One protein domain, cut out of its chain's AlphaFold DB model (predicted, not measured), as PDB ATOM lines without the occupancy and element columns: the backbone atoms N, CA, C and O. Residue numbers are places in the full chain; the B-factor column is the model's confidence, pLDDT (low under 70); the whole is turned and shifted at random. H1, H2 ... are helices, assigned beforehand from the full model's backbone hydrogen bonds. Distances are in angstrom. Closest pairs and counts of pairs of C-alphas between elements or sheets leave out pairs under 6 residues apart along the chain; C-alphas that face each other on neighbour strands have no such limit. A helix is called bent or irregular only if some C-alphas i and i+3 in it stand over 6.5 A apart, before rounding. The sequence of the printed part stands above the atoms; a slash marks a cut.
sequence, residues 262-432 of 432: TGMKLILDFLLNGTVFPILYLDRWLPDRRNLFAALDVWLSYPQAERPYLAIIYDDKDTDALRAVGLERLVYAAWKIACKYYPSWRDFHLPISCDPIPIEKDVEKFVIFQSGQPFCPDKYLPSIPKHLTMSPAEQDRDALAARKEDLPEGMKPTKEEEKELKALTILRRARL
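Overview. This is residues 262 to 432 of the 432 residues of an uncharacterized protein of Trichuris trichiura (UniProt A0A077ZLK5). Helix H6 runs through the core of a cluster of crossed helices, with H3 across one part of it and H1 and H8 packed on it. H4 and H5 make one end, the short H2 links H3, H8 and H10 on the other side, and H11 is an outlying arm whose residues 425 to 431, with residue 432, stick out. The printed part has 171 residues with eleven named helices, H1 to H11 in chain order, and no named strand; the class is all helix. It is compact, with a radius of gyration of the C-alphas of 16.5 A and spans of 47 by 43 by 32 A.

Arrangement. Begin with H3, residues 283 to 301, which has a kink of 31 degrees near residue 290. Its residues 288 to 292 touch residues 326 to 330 of the hub H6, residues 325 to 341, about perpendicular at 82 degrees; the closest C-alphas, of Asn 291 and Gly 326, are 5.7 A apart. H1, residues 262 to 272, touches H6 at a steep tilt of 66 degrees, closest at C-alphas Gly 263 and Val 331, 5.2 A. H8, residues 357 to 369, touches H6 at a steep tilt of 43 degrees, closest at C-alphas Ala 333 and Val 363, 6.3 A. H7, residues 343 to 347, and H6 touch only at the corner, C-alphas Cys 339 and Trp 345 being closest at 5.1 A. Residues 291 to 299 of H3 touch H5, residues 316 to 322, closest at C-alphas Ala 295 and Ala 321, 4.8 A. H4, residues 307 to 313, is close to H5 but not clearly touching, closest at C-alphas Ala 311 and Thr 319, 6.3 A. H2, residues 278 to 281, touches residues 399 to 403 of H10, residues 392 to 404, closest at C-alphas Tyr 281 and Ala 399, 5.2 A. H9, residues 386 to 389, is close to H3 but not clearly touching, closest at C-alphas Leu 296 and Leu 388, 6.9 A; so is H11, residues 415 to 431, closest at C-alphas Arg 284 and Leu 421, 7.2 A. Every O i to N i+4 pair is within hydrogen-bond range in H10 and H11; the counts are 6 of 7 in H1, 13 of 15 in H3, 11 of 13 in H6, 8 of 9 in H8, 1 of 3 in H4 and in H5, and 0 of 1 in H7, where the O i to N i+3 counts are 3 of 4 in H4, 2 of 4 in H5 and 2 of 2 in H7; H2 and H9 are too short for an i+4 pair.

Along the chain. Find C-alpha 262 at (34.699, -4.592, 8.333), where H1 begins. H3 starts at C-alpha 283, (25.548, 0.318, -15.199), and runs 27.4 A; H6 runs 25.2 A, H8 18.8 A and H10 18.6 A. H11 runs 24.5 A to C-alpha 431 at (36.961, 14.751, -20.688). Four helices are irregular: C-alphas 284 and 287 in H3 are 7.4 A apart, 308 and 311 in H4 8.2 A, 318 and 321 in H5 7.7 A, and 326 and 329 in H6 7.5 A.

Size, cuts and confidence. Look to the C-alphas of Ile 313 and Lys 415 for the two farthest apart, 47.9 A. The printed part has no cut, and the link from H8 to H9, residues 370 to 385, is long. The mean pLDDT of the printed part is 74.2; residues 274 to 275, 368 to 393, 395 and 399 to 432 are under 70.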
ATOM      1  N   THR A 262      36.155  -4.553   8.108       84.63
ATOM      2  CA  THR A 262      34.699  -4.592   8.333       84.63
ATOM      3  C   THR A 262      33.913  -4.236   7.071       84.63
ATOM      4  O   THR A 262      32.902  -4.871   6.785       84.63
ATOM      5  N   GLY A 263      34.395  -3.276   6.274       89.32
ATOM      6  CA  GLY A 263      33.771  -2.931   4.994       89.32
ATOM      7  C   GLY A 263      33.832  -4.080   3.986       89.32
ATOM      8  O   GLY A 263      32.806  -4.479   3.438       89.32
ATOM      9  N   MET A 264      35.010  -4.682   3.815       90.63
ATOM     10  CA  MET A 264      35.176  -5.857   2.957       90.63
ATOM     11  C   MET A 264      34.342  -7.045   3.454       90.63
ATOM     12  O   MET A 264      33.745  -7.755   2.651       90.63
ATOM     13  N   LYS A 265      34.233  -7.231   4.776       87.95
ATOM     14  CA  LYS A 265      33.361  -8.241   5.386       87.95
ATOM     15  C   LYS A 265      31.910  -8.039   4.974       87.95
ATOM     16  O   LYS A 265      31.287  -8.992   4.532       87.95
ATOM     17  N   LEU A 266      31.391  -6.817   5.084       88.54
ATOM     18  CA  LEU A 266      30.020  -6.509   4.679       88.54
ATOM     19  C   LEU A 266      29.792  -6.830   3.199       88.54
ATOM     20  O   LEU A 266      28.778  -7.428   2.861       88.54
ATOM     21  N   ILE A 267      30.737  -6.484   2.323       90.65
ATOM     22  CA  ILE A 267      30.636  -6.797   0.893       90.65
ATOM     23  C   ILE A 267      30.619  -8.314   0.662       90.65
ATOM     24  O   ILE A 267      29.749  -8.817  -0.047       90.65
ATOM     25  N   LEU A 268      31.556  -9.052   1.262       86.42
ATOM     26  CA  LEU A 268      31.615 -10.508   1.136       86.42
ATOM     27  C   LEU A 268      30.332 -11.162   1.652       86.42
ATOM     28  O   LEU A 268      29.765 -12.006   0.964       86.42
ATOM     29  N   ASP A 269      29.855 -10.726   2.818       81.83
ATOM     30  CA  ASP A 269      28.664 -11.270   3.453       81.83
ATOM     31  C   ASP A 269      27.404 -10.927   2.666       81.83
ATOM     32  O   ASP A 269      26.634 -11.827   2.412       81.83
ATOM     33  N   PHE A 270      27.166  -9.675   2.272       85.06
ATOM     34  CA  PHE A 270      25.849  -9.234   1.785       85.06
ATOM     35  C   PHE A 270      25.766  -8.991   0.278       85.06
ATOM     36  O   PHE A 270      24.662  -8.902  -0.256       85.06
ATOM     37  N   LEU A 271      26.902  -8.876  -0.418       86.24
ATOM     38  CA  LEU A 271      26.926  -8.660  -1.868       86.24
ATOM     39  C   LEU A 271      27.458  -9.852  -2.661       86.24
ATOM     40  O   LEU A 271      27.164  -9.944  -3.850       86.24
ATOM     41  N   LEU A 272      28.244 -10.739  -2.049       81.18
ATOM     42  CA  LEU A 272      28.946 -11.802  -2.778       81.18
ATOM     43  C   LEU A 272      28.702 -13.214  -2.236       81.18
ATOM     44  O   LEU A 272      29.090 -14.176  -2.893       81.18
ATOM     45  N   ASN A 273      28.091 -13.389  -1.069       71.46
ATOM     46  CA  ASN A 273      27.964 -14.713  -0.470       71.46
ATOM     47  C   ASN A 273      26.932 -15.588  -1.208       71.46
ATOM     48  O   ASN A 273      25.741 -15.284  -1.265       71.46
ATOM     49  N   GLY A 274      27.418 -16.697  -1.773       59.18
ATOM     50  CA  GLY A 274      26.641 -17.689  -2.521       59.18
ATOM     51  C   GLY A 274      26.207 -17.214  -3.908       59.18
ATOM     52  O   GLY A 274      26.489 -17.874  -4.906       59.18
ATOM     53  N   THR A 275      25.538 -16.065  -3.987       67.01
ATOM     54  CA  THR A 275      25.066 -15.441  -5.230       67.01
ATOM     55  C   THR A 275      25.385 -13.950  -5.211       67.01
ATOM     56  O   THR A 275      25.180 -13.275  -4.206       67.01
ATOM     57  N   VAL A 276      25.889 -13.437  -6.334       75.57
ATOM     58  CA  VAL A 276      26.236 -12.020  -6.490       75.57
ATOM     59  C   VAL A 276      24.964 -11.176  -6.438       75.57
ATOM     60  O   VAL A 276      24.015 -11.420  -7.188       75.57
ATOM     61  N   PHE A 277      24.940 -10.177  -5.559       80.83
ATOM     62  CA  PHE A 277      23.776  -9.323  -5.382       80.83
ATOM     63  C   PHE A 277      23.549  -8.463  -6.638       80.83
ATOM     64  O   PHE A 277      24.496  -7.826  -7.116       80.83
ATOM     65  N   PRO A 278      22.316  -8.383  -7.183       80.37
ATOM     66  CA  PRO A 278      22.122  -7.891  -8.548       80.37
ATOM     67  C   PRO A 278      22.426  -6.400  -8.762       80.37
ATOM     68  O   PRO A 278      22.581  -5.969  -9.904       80.37
ATOM     69  N   ILE A 279      22.583  -5.616  -7.688       83.12
ATOM     70  CA  ILE A 279      23.032  -4.216  -7.764       83.12
ATOM     71  C   ILE A 279      24.349  -4.076  -8.537       83.12
ATOM     72  O   ILE A 279      24.536  -3.116  -9.280       83.12
ATOM     73  N   LEU A 280      25.228  -5.080  -8.432       83.08
ATOM     74  CA  LEU A 280      26.513  -5.111  -9.122       83.08
ATOM     75  C   LEU A 280      26.358  -5.193 -10.644       83.08
ATOM     76  O   LEU A 280      27.290  -4.842 -11.361       83.08
ATOM     77  N   TYR A 281      25.201  -5.589 -11.176       80.78
ATOM     78  CA  TYR A 281      24.974  -5.665 -12.622       80.78
ATOM     79  C   TYR A 281      24.505  -4.346 -13.247       80.78
ATOM     80  O   TYR A 281      24.631  -4.176 -14.467       80.78
ATOM     81  N   LEU A 282      24.049  -3.389 -12.432       80.83
ATOM     82  CA  LEU A 282      23.610  -2.070 -12.885       80.83
ATOM     83  C   LEU A 282      24.768  -1.234 -13.452       80.83
ATOM     84  O   LEU A 282      25.875  -1.212 -12.912       80.83
ATOM     85  N   ASP A 283      24.509  -0.473 -14.519       79.13
ATOM     86  CA  ASP A 283      25.548   0.318 -15.199       79.13
ATOM     87  C   ASP A 283      26.154   1.424 -14.330       79.13
ATOM     88  O   ASP A 283      27.357   1.677 -14.395       79.13
ATOM     89  N   ARG A 284      25.353   2.056 -13.465       85.45
ATOM     90  CA  ARG A 284      25.845   3.085 -12.533       85.45
ATOM     91  C   ARG A 284      26.802   2.551 -11.459       85.45
ATOM     92  O   ARG A 284      27.488   3.349 -10.826       85.45
ATOM     93  N   TRP A 285      26.845   1.233 -11.265       87.45
ATOM     94  CA  TRP A 285      27.759   0.549 -10.347       87.45
ATOM     95  C   TRP A 285      29.019   0.029 -11.045       87.45
ATOM     96  O   TRP A 285      29.888  -0.540 -10.393       87.45
ATOM     97  N   LEU A 286      29.161   0.230 -12.363       84.22
ATOM     98  CA  LEU A 286      30.335  -0.217 -13.119       84.22
ATOM     99  C   LEU A 286      31.674   0.267 -12.517       84.22
ATOM    100  O   LEU A 286      32.597  -0.545 -12.443       84.22
ATOM    101  N   PRO A 287      31.834   1.536 -12.082       87.13
ATOM    102  CA  PRO A 287      33.077   1.976 -11.445       87.13
ATOM    103  C   PRO A 287      33.351   1.249 -10.123       87.13
ATOM    104  O   PRO A 287      34.459   0.767  -9.908       87.13
ATOM    105  N   ASP A 288      32.337   1.122  -9.267       90.40
ATOM    106  CA  ASP A 288      32.438   0.481  -7.952       90.40
ATOM    107  C   ASP A 288      32.761  -1.006  -8.097       90.40
ATOM    108  O   ASP A 288      33.608  -1.546  -7.392       90.40
ATOM    109  N   ARG A 289      32.142  -1.654  -9.086       86.94
ATOM    110  CA  ARG A 289      32.401  -3.041  -9.451       86.94
ATOM    111  C   ARG A 289      33.858  -3.259  -9.869       86.94
ATOM    112  O   ARG A 289      34.471  -4.225  -9.428       86.94
ATOM    113  N   ARG A 290      34.450  -2.348 -10.649       86.24
ATOM    114  CA  ARG A 290      35.882  -2.415 -11.002       86.24
ATOM    115  C   ARG A 290      36.789  -2.274  -9.780       86.24
ATOM    116  O   ARG A 290      37.754  -3.023  -9.667       86.24
ATOM    117  N   ASN A 291      36.465  -1.361  -8.863       90.02
ATOM    118  CA  ASN A 291      37.210  -1.210  -7.607       90.02
ATOM    119  C   ASN A 291      37.106  -2.469  -6.742       90.02
ATOM    120  O   ASN A 291      38.107  -2.934  -6.202       90.02
ATOM    121  N   LEU A 292      35.909  -3.054  -6.656       89.67
ATOM    122  CA  LEU A 292      35.681  -4.320  -5.970       89.67
ATOM    123  C   LEU A 292      36.533  -5.440  -6.564       89.67
ATOM    124  O   LEU A 292      37.136  -6.198  -5.814       89.67
ATOM    125  N   PHE A 293      36.638  -5.535  -7.886       83.95
ATOM    126  CA  PHE A 293      37.462  -6.565  -8.522       83.95
ATOM    127  C   PHE A 293      38.949  -6.381  -8.245       83.95
ATOM    128  O   PHE A 293      39.597  -7.344  -7.857       83.95
ATOM    129  N   ALA A 294      39.464  -5.152  -8.312       85.96
ATOM    130  CA  ALA A 294      40.843  -4.876  -7.912       85.96
ATOM    131  C   ALA A 294      41.107  -5.276  -6.446       85.96
ATOM    132  O   ALA A 294      42.144  -5.859  -6.133       85.96
ATOM    133  N   ALA A 295      40.149  -5.024  -5.548       90.29
ATOM    134  CA  ALA A 295      40.227  -5.470  -4.159       90.29
ATOM    135  C   ALA A 295      40.209  -7.006  -4.040       90.29
ATOM    136  O   ALA A 295      40.971  -7.587  -3.271       90.29
ATOM    137  N   LEU A 296      39.365  -7.687  -4.814       86.96
ATOM    138  CA  LEU A 296      39.261  -9.146  -4.805       86.96
ATOM    139  C   LEU A 296      40.499  -9.833  -5.386       86.96
ATOM    140  O   LEU A 296      40.905 -10.864  -4.853       86.96
ATOM    141  N   ASP A 297      41.135  -9.253  -6.402       85.74
ATOM    142  CA  ASP A 297      42.409  -9.737  -6.938       85.74
ATOM    143  C   ASP A 297      43.490  -9.718  -5.847       85.74
ATOM    144  O   ASP A 297      44.192 -10.711  -5.637       85.74
ATOM    145  N   VAL A 298      43.565  -8.624  -5.076       88.83
ATOM    146  CA  VAL A 298      44.446  -8.533  -3.901       88.83
ATOM    147  C   VAL A 298      44.064  -9.588  -2.864       88.83
ATOM    148  O   VAL A 298      44.921 -10.359  -2.445       88.83
ATOM    149  N   TRP A 299      42.789  -9.698  -2.489       88.81
ATOM    150  CA  TRP A 299      42.300 -10.690  -1.523       88.81
ATOM    151  C   TRP A 299      42.670 -12.135  -1.897       88.81
ATOM    152  O   TRP A 299      43.094 -12.920  -1.046       88.81
ATOM    153  N   LEU A 300      42.517 -12.496  -3.172       87.14
ATOM    154  CA  LEU A 300      42.772 -13.843  -3.680       87.14
ATOM    155  C   LEU A 300      44.262 -14.146  -3.843       87.14
ATOM    156  O   LEU A 300      44.629 -15.321  -3.785       87.14
ATOM    157  N   SER A 301      45.104 -13.114  -3.971       88.47
ATOM    158  CA  SER A 301      46.560 -13.261  -4.073       88.47
ATOM    159  C   SER A 301      47.213 -13.829  -2.803       88.47
ATOM    160  O   SER A 301      48.315 -14.371  -2.874       88.47
ATOM    161  N   TYR A 302      46.522 -13.770  -1.658       89.26
ATOM    162  CA  TYR A 302      47.010 -14.292  -0.381       89.26
ATOM    163  C   TYR A 302      46.494 -15.708  -0.056       89.26
ATOM    164  O   TYR A 302      45.412 -16.103  -0.522       89.26
ATOM    165  N   PRO A 303      47.213 -16.474   0.795       87.05
ATOM    166  CA  PRO A 303      46.795 -17.802   1.245       87.05
ATOM    167  C   PRO A 303      45.424 -17.791   1.927       87.05
ATOM    168  O   PRO A 303      45.148 -16.947   2.775       87.05
ATOM    169  N   GLN A 304      44.569 -18.771   1.616       84.59
ATOM    170  CA  GLN A 304      43.179 -18.811   2.093       84.59
ATOM    171  C   GLN A 304      43.037 -18.693   3.621       84.59
ATOM    172  O   GLN A 304      42.121 -18.017   4.087       84.59
ATOM    173  N   ALA A 305      43.933 -19.320   4.390       83.27
ATOM    174  CA  ALA A 305      43.906 -19.293   5.855       83.27
ATOM    175  C   ALA A 305      44.215 -17.905   6.452       83.27
ATOM    176  O   ALA A 305      43.795 -17.604   7.568       83.27
ATOM    177  N   GLU A 306      44.920 -17.057   5.705       88.51
ATOM    178  CA  GLU A 306      45.383 -15.737   6.133       88.51
ATOM    179  C   GLU A 306      44.428 -14.612   5.729       88.51
ATOM    180  O   GLU A 306      44.405 -13.566   6.375       88.51
ATOM    181  N   ARG A 307      43.598 -14.836   4.699       89.84
ATOM    182  CA  ARG A 307      42.690 -13.823   4.136       89.84
ATOM    183  C   ARG A 307      41.835 -13.090   5.182       89.84
ATOM    184  O   ARG A 307      41.779 -11.863   5.144       89.84
ATOM    185  N   PRO A 308      41.221 -13.761   6.175       89.70
ATOM    186  CA  PRO A 308      40.443 -13.059   7.195       89.70
ATOM    187  C   PRO A 308      41.259 -12.085   8.054       89.70
ATOM    188  O   PRO A 308      40.675 -11.253   8.735       89.70
ATOM    189  N   TYR A 309      42.587 -12.175   8.049       92.83
ATOM    190  CA  TYR A 309      43.469 -11.437   8.948       92.83
ATOM    191  C   TYR A 309      44.427 -10.498   8.213       92.83
ATOM    192  O   TYR A 309      45.322  -9.948   8.853       92.83
ATOM    193  N   LEU A 310      44.259 -10.291   6.897       91.90
ATOM    194  CA  LEU A 310      45.233  -9.553   6.077       91.90
ATOM    195  C   LEU A 310      45.563  -8.177   6.652       91.90
ATOM    196  O   LEU A 310      46.728  -7.813   6.739       91.90
ATOM    197  N   ALA A 311      44.557  -7.448   7.130       89.72
ATOM    198  CA  ALA A 311      44.749  -6.123   7.711       89.72
ATOM    199  C   ALA A 311      45.472  -6.094   9.071       89.72
ATOM    200  O   ALA A 311      45.834  -5.025   9.558       89.72
ATOM    201  N   ILE A 312      45.665  -7.250   9.706       90.67
ATOM    202  CA  ILE A 312      46.489  -7.390  10.910       90.67
ATOM    203  C   ILE A 312      47.928  -7.749  10.516       90.67
ATOM    204  O   ILE A 312      48.875  -7.156  11.036       90.67
ATOM    205  N   ILE A 313      48.088  -8.730   9.624       90.59
ATOM    206  CA  ILE A 313      49.372  -9.401   9.360       90.59
ATOM    207  C   ILE A 313      50.168  -8.828   8.186       90.59
ATOM    208  O   ILE A 313      51.347  -9.165   8.061       90.59
ATOM    209  N   TYR A 314      49.557  -7.987   7.351       89.77
ATOM    210  CA  TYR A 314      50.205  -7.290   6.239       89.77
ATOM    211  C   TYR A 314      50.189  -5.772   6.435       89.77
ATOM    212  O   TYR A 314      49.515  -5.240   7.325       89.77
ATOM    213  N   ASP A 315      51.003  -5.085   5.634       86.46
ATOM    214  CA  ASP A 315      51.073  -3.630   5.636       86.46
ATOM    215  C   ASP A 315      49.764  -3.029   5.098       86.46
ATOM    216  O   ASP A 315      49.043  -3.632   4.291       86.46
ATOM    217  N   ASP A 316      49.454  -1.816   5.541       84.62
ATOM    218  CA  ASP A 316      48.302  -1.084   5.030       84.62
ATOM    219  C   ASP A 316      48.474  -0.779   3.539       84.62
ATOM    220  O   ASP A 316      47.498  -0.877   2.807       84.62
ATOM    221  N   LYS A 317      49.701  -0.543   3.051       85.10
ATOM    222  CA  LYS A 317      49.974  -0.337   1.616       85.10
ATOM    223  C   LYS A 317      49.624  -1.552   0.758       85.10
ATOM    224  O   LYS A 317      49.102  -1.396  -0.341       85.10
ATOM    225  N   ASP A 318      49.885  -2.753   1.266       84.74
ATOM    226  CA  ASP A 318      49.606  -4.002   0.551       84.74
ATOM    227  C   ASP A 318      48.111  -4.356   0.575       84.74
ATOM    228  O   ASP A 318      47.603  -5.050  -0.306       84.74
ATOM    229  N   THR A 319      47.396  -3.868   1.593       85.57
ATOM    230  CA  THR A 319      45.975  -4.162   1.821       85.57
ATOM    231  C   THR A 319      45.050  -2.981   1.523       85.57
ATOM    232  O   THR A 319      43.841  -3.108   1.712       85.57
ATOM    233  N   ASP A 320      45.578  -1.862   1.017       87.30
ATOM    234  CA  ASP A 320      44.838  -0.609   0.818       87.30
ATOM    235  C   ASP A 320      43.652  -0.793  -0.130       87.30
ATOM    236  O   ASP A 320      42.546  -0.346   0.159       87.30
ATOM    237  N   ALA A 321      43.822  -1.579  -1.198       87.18
ATOM    238  CA  ALA A 321      42.739  -1.908  -2.125       87.18
ATOM    239  C   ALA A 321      41.513  -2.527  -1.424       87.18
ATOM    240  O   ALA A 321      40.383  -2.301  -1.849       87.18
ATOM    241  N   LEU A 322      41.713  -3.259  -0.318       87.58
ATOM    242  CA  LEU A 322      40.643  -3.875   0.483       87.58
ATOM    243  C   LEU A 322      39.907  -2.868   1.382       87.58
ATOM    244  O   LEU A 322      38.840  -3.181   1.915       87.58
ATOM    245  N   ARG A 323      40.488  -1.682   1.588       82.61
ATOM    246  CA  ARG A 323      39.964  -0.587   2.424       82.61
ATOM    247  C   ARG A 323      39.720   0.695   1.624       82.61
ATOM    248  O   ARG A 323      39.361   1.716   2.207       82.61
ATOM    249  N   ALA A 324      39.919   0.638   0.310       76.75
ATOM    250  CA  ALA A 324      39.949   1.802  -0.551       76.75
ATOM    251  C   ALA A 324      38.629   2.572  -0.503       76.75
ATOM    252  O   ALA A 324      37.540   1.991  -0.487       76.75
ATOM    253  N   VAL A 325      38.729   3.900  -0.601       80.70
ATOM    254  CA  VAL A 325      37.575   4.811  -0.731       80.70
ATOM    255  C   VAL A 325      36.672   4.394  -1.899       80.70
ATOM    256  O   VAL A 325      35.455   4.529  -1.831       80.70
ATOM    257  N   GLY A 326      37.250   3.785  -2.940       84.45
ATOM    258  CA  GLY A 326      36.518   3.240  -4.083       84.45
ATOM    259  C   GLY A 326      35.503   2.134  -3.758       84.45
ATOM    260  O   GLY A 326      34.689   1.818  -4.626       84.45
ATOM    261  N   LEU A 327      35.528   1.561  -2.550       91.26
ATOM    262  CA  LEU A 327      34.555   0.573  -2.072       91.26
ATOM    263  C   LEU A 327      33.431   1.187  -1.226       91.26
ATOM    264  O   LEU A 327      32.474   0.488  -0.905       91.26
ATOM    265  N   GLU A 328      33.506   2.472  -0.870       92.94
ATOM    266  CA  GLU A 328      32.606   3.126   0.094       92.94
ATOM    267  C   GLU A 328      31.118   2.909  -0.228       92.94
ATOM    268  O   GLU A 328      30.345   2.490   0.635       92.94
ATOM    269  N   ARG A 329      30.719   3.107  -1.492       93.93
ATOM    270  CA  ARG A 329      29.329   2.917  -1.941       93.93
ATOM    271  C   ARG A 329      28.857   1.474  -1.795       93.93
ATOM    272  O   ARG A 329      27.712   1.240  -1.418       93.93
ATOM    273  N   LEU A 330      29.734   0.508  -2.068       93.78
ATOM    274  CA  LEU A 330      29.431  -0.917  -1.928       93.78
ATOM    275  C   LEU A 330      29.320  -1.319  -0.465       93.78
ATOM    276  O   LEU A 330      28.395  -2.041  -0.105       93.78
ATOM    277  N   VAL A 331      30.214  -0.813   0.387       94.44
ATOM    278  CA  VAL A 331      30.125  -1.019   1.836       94.44
ATOM    279  C   VAL A 331      28.808  -0.457   2.365       94.44
ATOM    280  O   VAL A 331      28.129  -1.119   3.147       94.44
ATOM    281  N   TYR A 332      28.401   0.724   1.896       94.57
ATOM    282  CA  TYR A 332      27.128   1.325   2.277       94.57
ATOM    283  C   TYR A 332      25.918   0.525   1.801       94.57
ATOM    284  O   TYR A 332      25.006   0.269   2.588       94.57
ATOM    285  N   ALA A 333      25.922   0.066   0.547       92.88
ATOM    286  CA  ALA A 333      24.874  -0.808   0.034       92.88
ATOM    287  C   ALA A 333      24.774  -2.106   0.849       92.88
ATOM    288  O   ALA A 333      23.689  -2.475   1.299       92.88
ATOM    289  N   ALA A 334      25.908  -2.756   1.113       92.02
ATOM    290  CA  ALA A 334      25.985  -3.959   1.932       92.02
ATOM    291  C   ALA A 334      25.457  -3.726   3.358       92.02
ATOM    292  O   ALA A 334      24.672  -4.524   3.865       92.02
ATOM    293  N   TRP A 335      25.823  -2.607   3.989       92.27
ATOM    294  CA  TRP A 335      25.314  -2.219   5.305       92.27
ATOM    295  C   TRP A 335      23.798  -1.975   5.301       92.27
ATOM    296  O   TRP A 335      23.104  -2.399   6.227       92.27
ATOM    297  N   LYS A 336      23.247  -1.349   4.254       91.30
ATOM    298  CA  LYS A 336      21.792  -1.170   4.112       91.30
ATOM    299  C   LYS A 336      21.064  -2.501   3.999       91.30
ATOM    300  O   LYS A 336      20.041  -2.680   4.660       91.30
ATOM    301  N   ILE A 337      21.604  -3.435   3.217       88.07
ATOM    302  CA  ILE A 337      21.089  -4.806   3.121       88.07
ATOM    303  C   ILE A 337      21.150  -5.470   4.506       88.07
ATOM    304  O   ILE A 337      20.138  -5.979   4.991       88.07
ATOM    305  N   ALA A 338      22.285  -5.366   5.202       86.45
ATOM    306  CA  ALA A 338      22.461  -5.892   6.553       86.45
ATOM    307  C   ALA A 338      21.426  -5.338   7.546       86.45
ATOM    308  O   ALA A 338      20.846  -6.108   8.306       86.45
ATOM    309  N   CYS A 339      21.127  -4.035   7.507       87.42
ATOM    310  CA  CYS A 339      20.127  -3.385   8.367       87.42
ATOM    311  C   CYS A 339      18.684  -3.849   8.123       87.42
ATOM    312  O   CYS A 339      17.830  -3.672   9.001       87.42
ATOM    313  N   LYS A 340      18.381  -4.378   6.929       83.41
ATOM    314  CA  LYS A 340      17.064  -4.949   6.614       83.41
ATOM    315  C   LYS A 340      16.925  -6.350   7.223       83.41
ATOM    316  O   LYS A 340      15.855  -6.657   7.738       83.41
ATOM    317  N   TYR A 341      17.995  -7.149   7.232       78.45
ATOM    318  CA  TYR A 341      17.986  -8.511   7.786       78.45
ATOM    319  C   TYR A 341      18.269  -8.575   9.293       78.45
ATOM    320  O   TYR A 341      17.637  -9.356  10.001       78.45
ATOM    321  N   TYR A 342      19.169  -7.735   9.809       81.83
ATOM    322  CA  TYR A 342      19.493  -7.658  11.233       81.83
ATOM    323  C   TYR A 342      19.402  -6.201  11.716       81.83
ATOM    324  O   TYR A 342      20.329  -5.409  11.511       81.83
ATOM    325  N   PRO A 343      18.294  -5.824  12.384       79.20
ATOM    326  CA  PRO A 343      18.047  -4.446  12.808       79.20
ATOM    327  C   PRO A 343      19.120  -3.838  13.722       79.20
ATOM    328  O   PRO A 343      19.251  -2.619  13.745       79.20
ATOM    329  N   SER A 344      19.910  -4.653  14.429       78.04
ATOM    330  CA  SER A 344      21.014  -4.189  15.284       78.04
ATOM    331  C   SER A 344      22.140  -3.487  14.515       78.04
ATOM    332  O   SER A 344      22.856  -2.681  15.095       78.04
ATOM    333  N   TRP A 345      22.284  -3.714  13.202       79.44
ATOM    334  CA  TRP A 345      23.256  -2.964  12.388       79.44
ATOM    335  C   TRP A 345      22.923  -1.478  12.260       79.44
ATOM    336  O   TRP A 345      23.796  -0.705  11.868       79.44
ATOM    337  N   ARG A 346      21.701  -1.053  12.604       81.58
ATOM    338  CA  ARG A 346      21.313   0.365  12.588       81.58
ATOM    339  C   ARG A 346      22.064   1.188  13.633       81.58
ATOM    340  O   ARG A 346      22.245   2.382  13.426       81.58
ATOM    341  N   ASP A 347      22.529   0.545  14.703       74.89
ATOM    342  CA  ASP A 347      23.351   1.188  15.733       74.89
ATOM    343  C   ASP A 347      24.777   1.466  15.231       74.89
ATOM    344  O   ASP A 347      25.508   2.278  15.803       74.89
ATOM    345  N   PHE A 348      25.186   0.809  14.140       72.54
ATOM    346  CA  PHE A 348      26.470   1.035  13.501       72.54
ATOM    347  C   PHE A 348      26.374   2.201  12.518       72.54
ATOM    348  O   PHE A 348      25.779   2.089  11.445       72.54
ATOM    349  N   HIS A 349      26.988   3.330  12.872       76.05
ATOM    350  CA  HIS A 349      27.065   4.478  11.979       76.05
ATOM    351  C   HIS A 349      28.152   4.267  10.921       76.05
ATOM    352  O   HIS A 349      29.343   4.247  11.237       76.05
ATOM    353  N   LEU A 350      27.736   4.143   9.660       82.72
ATOM    354  CA  LEU A 350      28.638   4.069   8.520       82.72
ATOM    355  C   LEU A 350      28.659   5.423   7.784       82.72
ATOM    356  O   LEU A 350      27.641   5.795   7.193       82.72
ATOM    357  N   PRO A 351      29.782   6.164   7.808       80.66
ATOM    358  CA  PRO A 351      29.898   7.408   7.059       80.66
ATOM    359  C   PRO A 351      29.905   7.127   5.552       80.66
ATOM    360  O   PRO A 351      30.480   6.134   5.105       80.66
ATOM    361  N   ILE A 352      29.280   8.020   4.783       88.53
ATOM    362  CA  ILE A 352      29.318   8.014   3.321       88.53
ATOM    363  C   ILE A 352      29.533   9.436   2.796       88.53
ATOM    364  O   ILE A 352      28.878  10.376   3.244       88.53
ATOM    365  N   SER A 353      30.481   9.593   1.872       88.75
ATOM    366  CA  SER A 353      30.872  10.883   1.296       88.75
ATOM    367  C   SER A 353      29.968  11.347   0.150       88.75
ATOM    368  O   SER A 353      29.825  12.547  -0.082       88.75
ATOM    369  N   CYS A 354      29.356  10.407  -0.569       86.05
ATOM    370  CA  CYS A 354      28.445  10.684  -1.676       86.05
ATOM    371  C   CYS A 354      26.977  10.673  -1.229       86.05
ATOM    372  O   CYS A 354      26.655  10.236  -0.125       86.05
ATOM    373  N   ASP A 355      26.085  11.155  -2.100       88.93
ATOM    374  CA  ASP A 355      24.644  11.134  -1.845       88.93
ATOM    375  C   ASP A 355      24.158   9.683  -1.630       88.93
ATOM    376  O   ASP A 355      24.294   8.854  -2.538       88.93
ATOM    377  N   PRO A 356      23.607   9.346  -0.447       91.63
ATOM    378  CA  PRO A 356      23.123   8.000  -0.165       91.63
ATOM    379  C   PRO A 356      21.828   7.658  -0.911       91.63
ATOM    380  O   PRO A 356      21.553   6.474  -1.113       91.63
ATOM    381  N   ILE A 357      21.035   8.648  -1.343       92.04
ATOM    382  CA  ILE A 357      19.673   8.431  -1.861       92.04
ATOM    383  C   ILE A 357      19.643   7.478  -3.074       92.04
ATOM    384  O   ILE A 357      18.823   6.554  -3.077       92.04
ATOM    385  N   PRO A 358      20.503   7.619  -4.103       90.08
ATOM    386  CA  PRO A 358      20.503   6.697  -5.241       90.08
ATOM    387  C   PRO A 358      20.860   5.263  -4.843       90.08
ATOM    388  O   PRO A 358      20.293   4.314  -5.379       90.08
ATOM    389  N   ILE A 359      21.774   5.101  -3.883       92.13
ATOM    390  CA  ILE A 359      22.207   3.787  -3.397       92.13
ATOM    391  C   ILE A 359      21.071   3.113  -2.632       92.13
ATOM    392  O   ILE A 359      20.811   1.931  -2.832       92.13
ATOM    393  N   GLU A 360      20.374   3.867  -1.781       92.24
ATOM    394  CA  GLU A 360      19.214   3.374  -1.042       92.24
ATOM    395  C   GLU A 360      18.104   2.912  -1.984       92.24
ATOM    396  O   GLU A 360      17.605   1.803  -1.815       92.24
ATOM    397  N   LYS A 361      17.777   3.700  -3.018       89.20
ATOM    398  CA  LYS A 361      16.784   3.314  -4.034       89.20
ATOM    399  C   LYS A 361      17.156   2.010  -4.733       89.20
ATOM    400  O   LYS A 361      16.302   1.137  -4.875       89.20
ATOM    401  N   ASP A 362      18.418   1.859  -5.133       87.60
ATOM    402  CA  ASP A 362      18.899   0.633  -5.769       87.60
ATOM    403  C   ASP A 362      18.792  -0.559  -4.802       87.60
ATOM    404  O   ASP A 362      18.244  -1.600  -5.155       87.60
ATOM    405  N   VAL A 363      19.255  -0.410  -3.557       88.22
ATOM    406  CA  VAL A 363      19.160  -1.469  -2.539       88.22
ATOM    407  C   VAL A 363      17.708  -1.860  -2.282       88.22
ATOM    408  O   VAL A 363      17.394  -3.049  -2.278       88.22
ATOM    409  N   GLU A 364      16.809  -0.896  -2.091       85.63
ATOM    410  CA  GLU A 364      15.394  -1.168  -1.833       85.63
ATOM    411  C   GLU A 364      14.735  -1.900  -2.992       85.63
ATOM    412  O   GLU A 364      14.031  -2.885  -2.762       85.63
ATOM    413  N   LYS A 365      15.046  -1.495  -4.227       80.69
ATOM    414  CA  LYS A 365      14.598  -2.172  -5.440       80.69
ATOM    415  C   LYS A 365      14.915  -3.667  -5.379       80.69
ATOM    416  O   LYS A 365      14.011  -4.470  -5.557       80.69
ATOM    417  N   PHE A 366      16.154  -4.058  -5.068       74.54
ATOM    418  CA  PHE A 366      16.567  -5.471  -5.070       74.54
ATOM    419  C   PHE A 366      16.197  -6.252  -3.805       74.54
ATOM    420  O   PHE A 366      15.908  -7.443  -3.899       74.54
ATOM    421  N   VAL A 367      16.182  -5.614  -2.631       74.04
ATOM    422  CA  VAL A 367      15.796  -6.284  -1.379       74.04
ATOM    423  C   VAL A 367      14.312  -6.655  -1.400       74.04
ATOM    424  O   VAL A 367      13.961  -7.746  -0.957       74.04
ATOM    425  N   ILE A 368      13.446  -5.807  -1.971       60.54
ATOM    426  CA  ILE A 368      12.016  -6.122  -2.136       60.54
ATOM    427  C   ILE A 368      11.824  -7.359  -3.031       60.54
ATOM    428  O   ILE A 368      10.956  -8.177  -2.748       60.54
ATOM    429  N   PHE A 369      12.662  -7.559  -4.056       53.78
ATOM    430  CA  PHE A 369      12.577  -8.738  -4.931       53.78
ATOM    431  C   PHE A 369      13.013 -10.054  -4.262       53.78
ATOM    432  O   PHE A 369      12.598 -11.119  -4.711       53.78
ATOM    433  N   GLN A 370      13.818 -10.017  -3.194       54.98
ATOM    434  CA  GLN A 370      14.289 -11.224  -2.493       54.98
ATOM    435  C   GLN A 370      13.346 -11.708  -1.376       54.98
ATOM    436  O   GLN A 370      13.697 -12.630  -0.642       54.98
ATOM    437  N   SER A 371      12.144 -11.132  -1.245       49.40
ATOM    438  CA  SER A 371      11.229 -11.271  -0.097       49.40
ATOM    439  C   SER A 371      10.645 -12.675   0.190       49.40
ATOM    440  O   SER A 371       9.621 -12.776   0.860       49.40
ATOM    441  N   GLY A 372      11.258 -13.764  -0.282       46.63
ATOM    442  CA  GLY A 372      10.857 -15.143   0.020       46.63
ATOM    443  C   GLY A 372      11.740 -15.869   1.041       46.63
ATOM    444  O   GLY A 372      11.253 -16.770   1.720       46.63
ATOM    445  N   GLN A 373      13.015 -15.496   1.186       45.14
ATOM    446  CA  GLN A 373      13.910 -16.098   2.179       45.14
ATOM    447  C   GLN A 373      14.853 -15.044   2.761       45.14
ATOM    448  O   GLN A 373      15.353 -14.204   2.012       45.14
ATOM    449  N   PRO A 374      15.116 -15.062   4.083       44.95
ATOM    450  CA  PRO A 374      16.189 -14.257   4.632       44.95
ATOM    451  C   PRO A 374      17.478 -14.660   3.927       44.95
ATOM    452  O   PRO A 374      17.807 -15.844   3.853       44.95
ATOM    453  N   PHE A 375      18.202 -13.675   3.408       49.12
ATOM    454  CA  PHE A 375      19.571 -13.893   2.994       49.12
ATOM    455  C   PHE A 375      20.356 -14.335   4.239       49.12
ATOM    456  O   PHE A 375      20.660 -13.530   5.119       49.12
ATOM    457  N   CYS A 376      20.587 -15.641   4.360       43.92
ATOM    458  CA  CYS A 376      21.281 -16.244   5.484       43.92
ATOM    459  C   CYS A 376      22.660 -16.689   4.990       43.92
ATOM    460  O   CYS A 376      22.740 -17.525   4.086       43.92
ATOM    461  N   PRO A 377      23.761 -16.142   5.525       45.27
ATOM    462  CA  PRO A 377      25.081 -16.658   5.224       45.27
ATOM    463  C   PRO A 377      25.227 -18.048   5.837       45.27
ATOM    464  O   PRO A 377      25.571 -18.184   7.008       45.27
ATOM    465  N   ASP A 378      24.965 -19.093   5.050       41.62
ATOM    466  CA  ASP A 378      25.035 -20.474   5.543       41.62
ATOM    467  C   ASP A 378      26.436 -20.833   6.044       41.62
ATOM    468  O   ASP A 378      26.606 -21.729   6.873       41.62
ATOM    469  N   LYS A 379      27.470 -20.153   5.540       39.15
ATOM    470  CA  LYS A 379      28.854 -20.453   5.878       39.15
ATOM    471  C   LYS A 379      29.762 -19.256   5.590       39.15
ATOM    472  O   LYS A 379      29.664 -18.614   4.553       39.15
ATOM    473  N   TYR A 380      30.728 -19.038   6.476       41.94
ATOM    474  CA  TYR A 380      31.608 -17.870   6.453       41.94
ATOM    475  C   TYR A 380      32.593 -17.788   5.266       41.94
ATOM    476  O   TYR A 380      33.236 -16.754   5.171       41.94
ATOM    477  N   LEU A 381      32.757 -18.825   4.410       44.75
ATOM    478  CA  LEU A 381      33.642 -18.820   3.209       44.75
ATOM    479  C   LEU A 381      33.675 -20.172   2.403       44.75
ATOM    480  O   LEU A 381      34.737 -20.788   2.332       44.75
ATOM    481  N   PRO A 382      32.603 -20.734   1.791       40.35
ATOM    482  CA  PRO A 382      32.669 -22.121   1.255       40.35
ATOM    483  C   PRO A 382      32.926 -22.258  -0.233       40.35
ATOM    484  O   PRO A 382      33.309 -23.327  -0.689       40.35
ATOM    485  N   SER A 383      32.677 -21.230  -1.014       41.73
ATOM    486  CA  SER A 383      33.040 -21.210  -2.415       41.73
ATOM    487  C   SER A 383      33.381 -19.771  -2.689       41.73
ATOM    488  O   SER A 383      32.607 -18.873  -2.379       41.73
ATOM    489  N   ILE A 384      34.580 -19.541  -3.208       46.50
ATOM    490  CA  ILE A 384      34.859 -18.326  -3.957       46.50
ATOM    491  C   ILE A 384      33.726 -18.286  -4.997       46.50
ATOM    492  O   ILE A 384      33.665 -19.231  -5.792       46.50
ATOM    493  N   PRO A 385      32.764 -17.334  -4.946       53.49
ATOM    494  CA  PRO A 385      31.741 -17.233  -5.978       53.49
ATOM    495  C   PRO A 385      32.430 -17.379  -7.322       53.49
ATOM    496  O   PRO A 385      33.496 -16.800  -7.499       53.49
ATOM    497  N   LYS A 386      31.885 -18.163  -8.255       59.34
ATOM    498  CA  LYS A 386      32.530 -18.380  -9.564       59.34
ATOM    499  C   LYS A 386      32.998 -17.052 -10.174       59.34
ATOM    500  O   LYS A 386      34.111 -16.960 -10.682       59.34
ATOM    501  N   HIS A 387      32.189 -16.011  -9.981       57.55
ATOM    502  CA  HIS A 387      32.508 -14.630 -10.295       57.55
ATOM    503  C   HIS A 387      33.887 -14.177  -9.776       57.55
ATOM    504  O   HIS A 387      34.645 -13.597 -10.537       57.55
ATOM    505  N   LEU A 388      34.259 -14.440  -8.525       59.03
ATOM    506  CA  LEU A 388      35.567 -14.084  -7.964       59.03
ATOM    507  C   LEU A 388      36.752 -14.781  -8.659       59.03
ATOM    508  O   LEU A 388      37.863 -14.280  -8.572       59.03
ATOM    509  N   THR A 389      36.546 -15.915  -9.337       64.31
ATOM    510  CA  THR A 389      37.608 -16.590 -10.116       64.31
ATOM    511  C   THR A 389      37.685 -16.151 -11.579       64.31
ATOM    512  O   THR A 389      38.591 -16.568 -12.294       64.31
ATOM    513  N   MET A 390      36.725 -15.351 -12.045       67.50
ATOM    514  CA  MET A 390      36.655 -14.898 -13.435       67.50
ATOM    515  C   MET A 390      37.562 -13.687 -13.657       67.50
ATOM    516  O   MET A 390      37.686 -12.828 -12.789       67.50
ATOM    517  N   SER A 391      38.148 -13.582 -14.846       69.89
ATOM    518  CA  SER A 391      38.861 -12.373 -15.263       69.89
ATOM    519  C   SER A 391      37.911 -11.165 -15.355       69.89
ATOM    520  O   SER A 391      36.724 -11.346 -15.645       69.89
ATOM    521  N   PRO A 392      38.403  -9.917 -15.224       63.14
ATOM    522  CA  PRO A 392      37.561  -8.720 -15.340       63.14
ATOM    523  C   PRO A 392      36.718  -8.675 -16.627       63.14
ATOM    524  O   PRO A 392      35.559  -8.268 -16.613       63.14
ATOM    525  N   ALA A 393      37.272  -9.161 -17.744       69.85
ATOM    526  CA  ALA A 393      36.560  -9.244 -19.018       69.85
ATOM    527  C   ALA A 393      35.453 -10.314 -19.020       69.85
ATOM    528  O   ALA A 393      34.406 -10.117 -19.634       69.85
ATOM    529  N   GLU A 394      35.664 -11.454 -18.360       73.12
ATOM    530  CA  GLU A 394      34.639 -12.492 -18.196       73.12
ATOM    531  C   GLU A 394      33.496 -12.018 -17.305       73.12
ATOM    532  O   GLU A 394      32.337 -12.262 -17.626       73.12
ATOM    533  N   GLN A 395      33.818 -11.300 -16.234       67.28
ATOM    534  CA  GLN A 395      32.849 -10.729 -15.304       67.28
ATOM    535  C   GLN A 395      31.998  -9.634 -15.963       67.28
ATOM    536  O   GLN A 395      30.779  -9.622 -15.819       67.28
ATOM    537  N   ASP A 396      32.608  -8.740 -16.750       70.52
ATOM    538  CA  ASP A 396      31.864  -7.729 -17.513       70.52
ATOM    539  C   ASP A 396      30.953  -8.372 -18.575       70.52
ATOM    540  O   ASP A 396      29.849  -7.878 -18.817       70.52
ATOM    541  N   ARG A 397      31.371  -9.495 -19.179       72.51
ATOM    542  CA  ARG A 397      30.511 -10.287 -20.075       72.51
ATOM    543  C   ARG A 397      29.356 -10.955 -19.336       72.51
ATOM    544  O   ARG A 397      28.252 -10.949 -19.867       72.51
ATOM    545  N   ASP A 398      29.592 -11.499 -18.147       71.89
ATOM    546  CA  ASP A 398      28.560 -12.114 -17.301       71.89
ATOM    547  C   ASP A 398      27.522 -11.079 -16.860       71.89
ATOM    548  O   ASP A 398      26.323 -11.260 -17.067       71.89
ATOM    549  N   ALA A 399      27.985  -9.909 -16.413       67.10
ATOM    550  CA  ALA A 399      27.123  -8.771 -16.127       67.10
ATOM    551  C   ALA A 399      26.322  -8.338 -17.364       67.10
ATOM    552  O   ALA A 399      25.155  -7.981 -17.241       67.10
ATOM    553  N   LEU A 400      26.922  -8.369 -18.562       68.39
ATOM    554  CA  LEU A 400      26.221  -8.073 -19.812       68.39
ATOM    555  C   LEU A 400      25.191  -9.156 -20.178       68.39
ATOM    556  O   LEU A 400      24.138  -8.829 -20.719       68.39
ATOM    557  N   ALA A 401      25.480 -10.427 -19.901       69.28
ATOM    558  CA  ALA A 401      24.587 -11.552 -20.156       69.28
ATOM    559  C   ALA A 401      23.383 -11.544 -19.204       69.28
ATOM    560  O   ALA A 401      22.253 -11.602 -19.678       69.28
ATOM    561  N   ALA A 402      23.605 -11.325 -17.905       64.17
ATOM    562  CA  ALA A 402      22.544 -11.178 -16.905       64.17
ATOM    563  C   ALA A 402      21.565 -10.037 -17.243       64.17
ATOM    564  O   ALA A 402      20.391 -10.090 -16.894       64.17
ATOM    565  N   ARG A 403      22.022  -9.009 -17.975       63.33
ATOM    566  CA  ARG A 403      21.146  -7.953 -18.514       63.33
ATOM    567  C   ARG A 403      20.284  -8.424 -19.681       63.33
ATOM    568  O   ARG A 403      19.181  -7.912 -19.844       63.33
ATOM    569  N   LYS A 404      20.815  -9.312 -20.530       55.95
ATOM    570  CA  LYS A 404      20.116  -9.845 -21.711       55.95
ATOM    571  C   LYS A 404      19.049 -10.859 -21.329       55.95
ATOM    572  O   LYS A 404      18.037 -10.917 -22.013       55.95
ATOM    573  N   GLU A 405      19.257 -11.617 -20.257       54.64
ATOM    574  CA  GLU A 405      18.300 -12.612 -19.750       54.64
ATOM    575  C   GLU A 405      17.128 -11.990 -18.969       54.64
ATOM    576  O   GLU A 405      16.543 -12.644 -18.116       54.64
ATOM    577  N   ASP A 406      16.768 -10.740 -19.286       52.49
ATOM    578  CA  ASP A 406      15.724  -9.961 -18.621       52.49
ATOM    579  C   ASP A 406      15.871  -9.996 -17.093       52.49
ATOM    580  O   ASP A 406      15.177 -10.722 -16.379       52.49
ATOM    581  N   LEU A 407      16.736  -9.118 -16.564       56.15
ATOM    582  CA  LEU A 407      16.570  -8.658 -15.183       56.15
ATOM    583  C   LEU A 407      15.060  -8.398 -14.960       56.15
ATOM    584  O   LEU A 407      14.472  -7.734 -15.824       56.15
ATOM    585  N   PRO A 408      14.441  -8.920 -13.876       54.03
ATOM    586  CA  PRO A 408      13.003  -8.828 -13.607       54.03
ATOM    587  C   PRO A 408      12.438  -7.487 -14.062       54.03
ATOM    588  O   PRO A 408      13.084  -6.496 -13.772       54.03
ATOM    589  N   GLU A 409      11.296  -7.401 -14.758       54.33
ATOM    590  CA  GLU A 409      10.844  -6.170 -15.455       54.33
ATOM    591  C   GLU A 409      10.987  -4.863 -14.647       54.33
ATOM    592  O   GLU A 409      11.294  -3.815 -15.213       54.33
ATOM    593  N   GLY A 410      10.861  -4.926 -13.317       49.97
ATOM    594  CA  GLY A 410      11.126  -3.803 -12.419       49.97
ATOM    595  C   GLY A 410      12.576  -3.298 -12.384       49.97
ATOM    596  O   GLY A 410      12.794  -2.203 -11.894       49.97
ATOM    597  N   MET A 411      13.563  -4.040 -12.890       50.55
ATOM    598  CA  MET A 411      15.014  -3.817 -12.821       50.55
ATOM    599  C   MET A 411      15.613  -3.149 -14.056       50.55
ATOM    600  O   MET A 411      16.730  -2.637 -13.954       50.55
ATOM    601  N   LYS A 412      14.888  -3.081 -15.181       56.69
ATOM    602  CA  LYS A 412      15.312  -2.261 -16.325       56.69
ATOM    603  C   LYS A 412      15.472  -0.804 -15.846       56.69
ATOM    604  O   LYS A 412      14.657  -0.351 -15.033       56.69
ATOM    605  N   PRO A 413      16.545  -0.095 -16.242       52.25
ATOM    606  CA  PRO A 413      16.730   1.292 -15.842       52.25
ATOM    607  C   PRO A 413      15.515   2.106 -16.282       52.25
ATOM    608  O   PRO A 413      14.976   1.928 -17.376       52.25
ATOM    609  N   THR A 414      15.052   2.985 -15.404       62.36
ATOM    610  CA  THR A 414      14.005   3.938 -15.762       62.36
ATOM    611  C   THR A 414      14.511   4.848 -16.882       62.36
ATOM    612  O   THR A 414      15.712   5.090 -17.014       62.36
ATOM    613  N   LYS A 415      13.601   5.414 -17.685       65.48
ATOM    614  CA  LYS A 415      13.972   6.382 -18.738       65.48
ATOM    615  C   LYS A 415      14.814   7.545 -18.203       65.48
ATOM    616  O   LYS A 415      15.586   8.133 -18.954       65.48
ATOM    617  N   GLU A 416      14.640   7.891 -16.932       61.78
ATOM    618  CA  GLU A 416      15.379   8.949 -16.249       61.78
ATOM    619  C   GLU A 416      16.808   8.509 -15.904       61.78
ATOM    620  O   GLU A 416      17.756   9.212 -16.249       61.78
ATOM    621  N   GLU A 417      16.985   7.293 -15.375       56.40
ATOM    622  CA  GLU A 417      18.304   6.681 -15.163       56.40
ATOM    623  C   GLU A 417      19.059   6.478 -16.479       56.40
ATOM    624  O   GLU A 417      20.251   6.765 -16.552       56.40
ATOM    625  N   GLU A 418      18.383   6.055 -17.552       60.13
ATOM    626  CA  GLU A 418      18.989   5.976 -18.887       60.13
ATOM    627  C   GLU A 418      19.471   7.348 -19.380       60.13
ATOM    628  O   GLU A 418      20.492   7.451 -20.070       60.13
ATOM    629  N   LYS A 419      18.743   8.417 -19.036       66.93
ATOM    630  CA  LYS A 419      19.079   9.793 -19.412       66.93
ATOM    631  C   LYS A 419      20.288  10.299 -18.625       66.93
ATOM    632  O   LYS A 419      21.201  10.854 -19.236       66.93
ATOM    633  N   GLU A 420      20.335  10.048 -17.316       59.16
ATOM    634  CA  GLU A 420      21.514  10.307 -16.478       59.16
ATOM    635  C   GLU A 420      22.736   9.528 -16.976       59.16
ATOM    636  O   GLU A 420      23.827  10.089 -17.097       59.16
ATOM    637  N   LEU A 421      22.558   8.253 -17.338       52.39
ATOM    638  CA  LEU A 421      23.637   7.402 -17.833       52.39
ATOM    639  C   LEU A 421      24.193   7.914 -19.167       52.39
ATOM    640  O   LEU A 421      25.411   7.968 -19.368       52.39
ATOM    641  N   LYS A 422      23.307   8.344 -20.075       63.65
ATOM    642  CA  LYS A 422      23.697   9.007 -21.326       63.65
ATOM    643  C   LYS A 422      24.455  10.303 -21.049       63.65
ATOM    644  O   LYS A 422      25.497  10.516 -21.665       63.65
ATOM    645  N   ALA A 423      24.000  11.124 -20.103       65.24
ATOM    646  CA  ALA A 423      24.680  12.363 -19.730       65.24
ATOM    647  C   ALA A 423      26.090  12.106 -19.161       65.24
ATOM    648  O   ALA A 423      27.054  12.728 -19.608       65.24
ATOM    649  N   LEU A 424      26.241  11.133 -18.256       45.20
ATOM    650  CA  LEU A 424      27.538  10.707 -17.712       45.20
ATOM    651  C   LEU A 424      28.481  10.177 -18.798       45.20
ATOM    652  O   LEU A 424      29.677  10.470 -18.785       45.20
ATOM    653  N   THR A 425      27.949   9.423 -19.760       49.58
ATOM    654  CA  THR A 425      28.729   8.884 -20.884       49.58
ATOM    655  C   THR A 425      29.211   9.997 -21.819       49.58
ATOM    656  O   THR A 425      30.362   9.973 -22.256       49.58
ATOM    657  N   ILE A 426      28.364  10.998 -22.086       63.30
ATOM    658  CA  ILE A 426      28.723  12.190 -22.870       63.30
ATOM    659  C   ILE A 426      29.798  13.006 -22.140       63.30
ATOM    660  O   ILE A 426      30.810  13.345 -22.746       63.30
ATOM    661  N   LEU A 427      29.639  13.251 -20.835       45.99
ATOM    662  CA  LEU A 427      30.631  13.969 -20.022       45.99
ATOM    663  C   LEU A 427      31.986  13.253 -19.981       45.99
ATOM    664  O   LEU A 427      33.026  13.904 -20.033       45.99
ATOM    665  N   ARG A 428      31.992  11.914 -19.934       41.70
ATOM    666  CA  ARG A 428      33.229  11.123 -20.020       41.70
ATOM    667  C   ARG A 428      33.920  11.271 -21.370       41.70
ATOM    668  O   ARG A 428      35.136  11.393 -21.399       41.70
ATOM    669  N   ARG A 429      33.155  11.278 -22.465       49.18
ATOM    670  CA  ARG A 429      33.690  11.501 -23.817       49.18
ATOM    671  C   ARG A 429      34.171  12.929 -24.059       49.18
ATOM    672  O   ARG A 429      34.930  13.122 -24.988       49.18
ATOM    673  N   ALA A 430      33.714  13.900 -23.273       56.72
ATOM    674  CA  ALA A 430      34.186  15.281 -23.357       56.72
ATOM    675  C   ALA A 430      35.435  15.552 -22.494       56.72
ATOM    676  O   ALA A 430      36.060  16.597 -22.648       56.72
ATOM    677  N   ARG A 431      35.765  14.657 -21.549       42.41
ATOM    678  CA  ARG A 431      36.961  14.751 -20.688       42.41
ATOM    679  C   ARG A 431      38.161  13.943 -21.194       42.41
ATOM    680  O   ARG A 431      39.264  14.190 -20.720       42.41
ATOM    681  N   LEU A 432      37.928  12.969 -22.072       39.62
ATOM    682  CA  LEU A 432      38.948  12.303 -22.888       39.62
ATOM    683  C   LEU A 432      39.108  13.085 -24.189       39.62
ATOM    684  O   LEU A 432      40.254  13.156 -24.677       39.62
TER     685      LEU A 432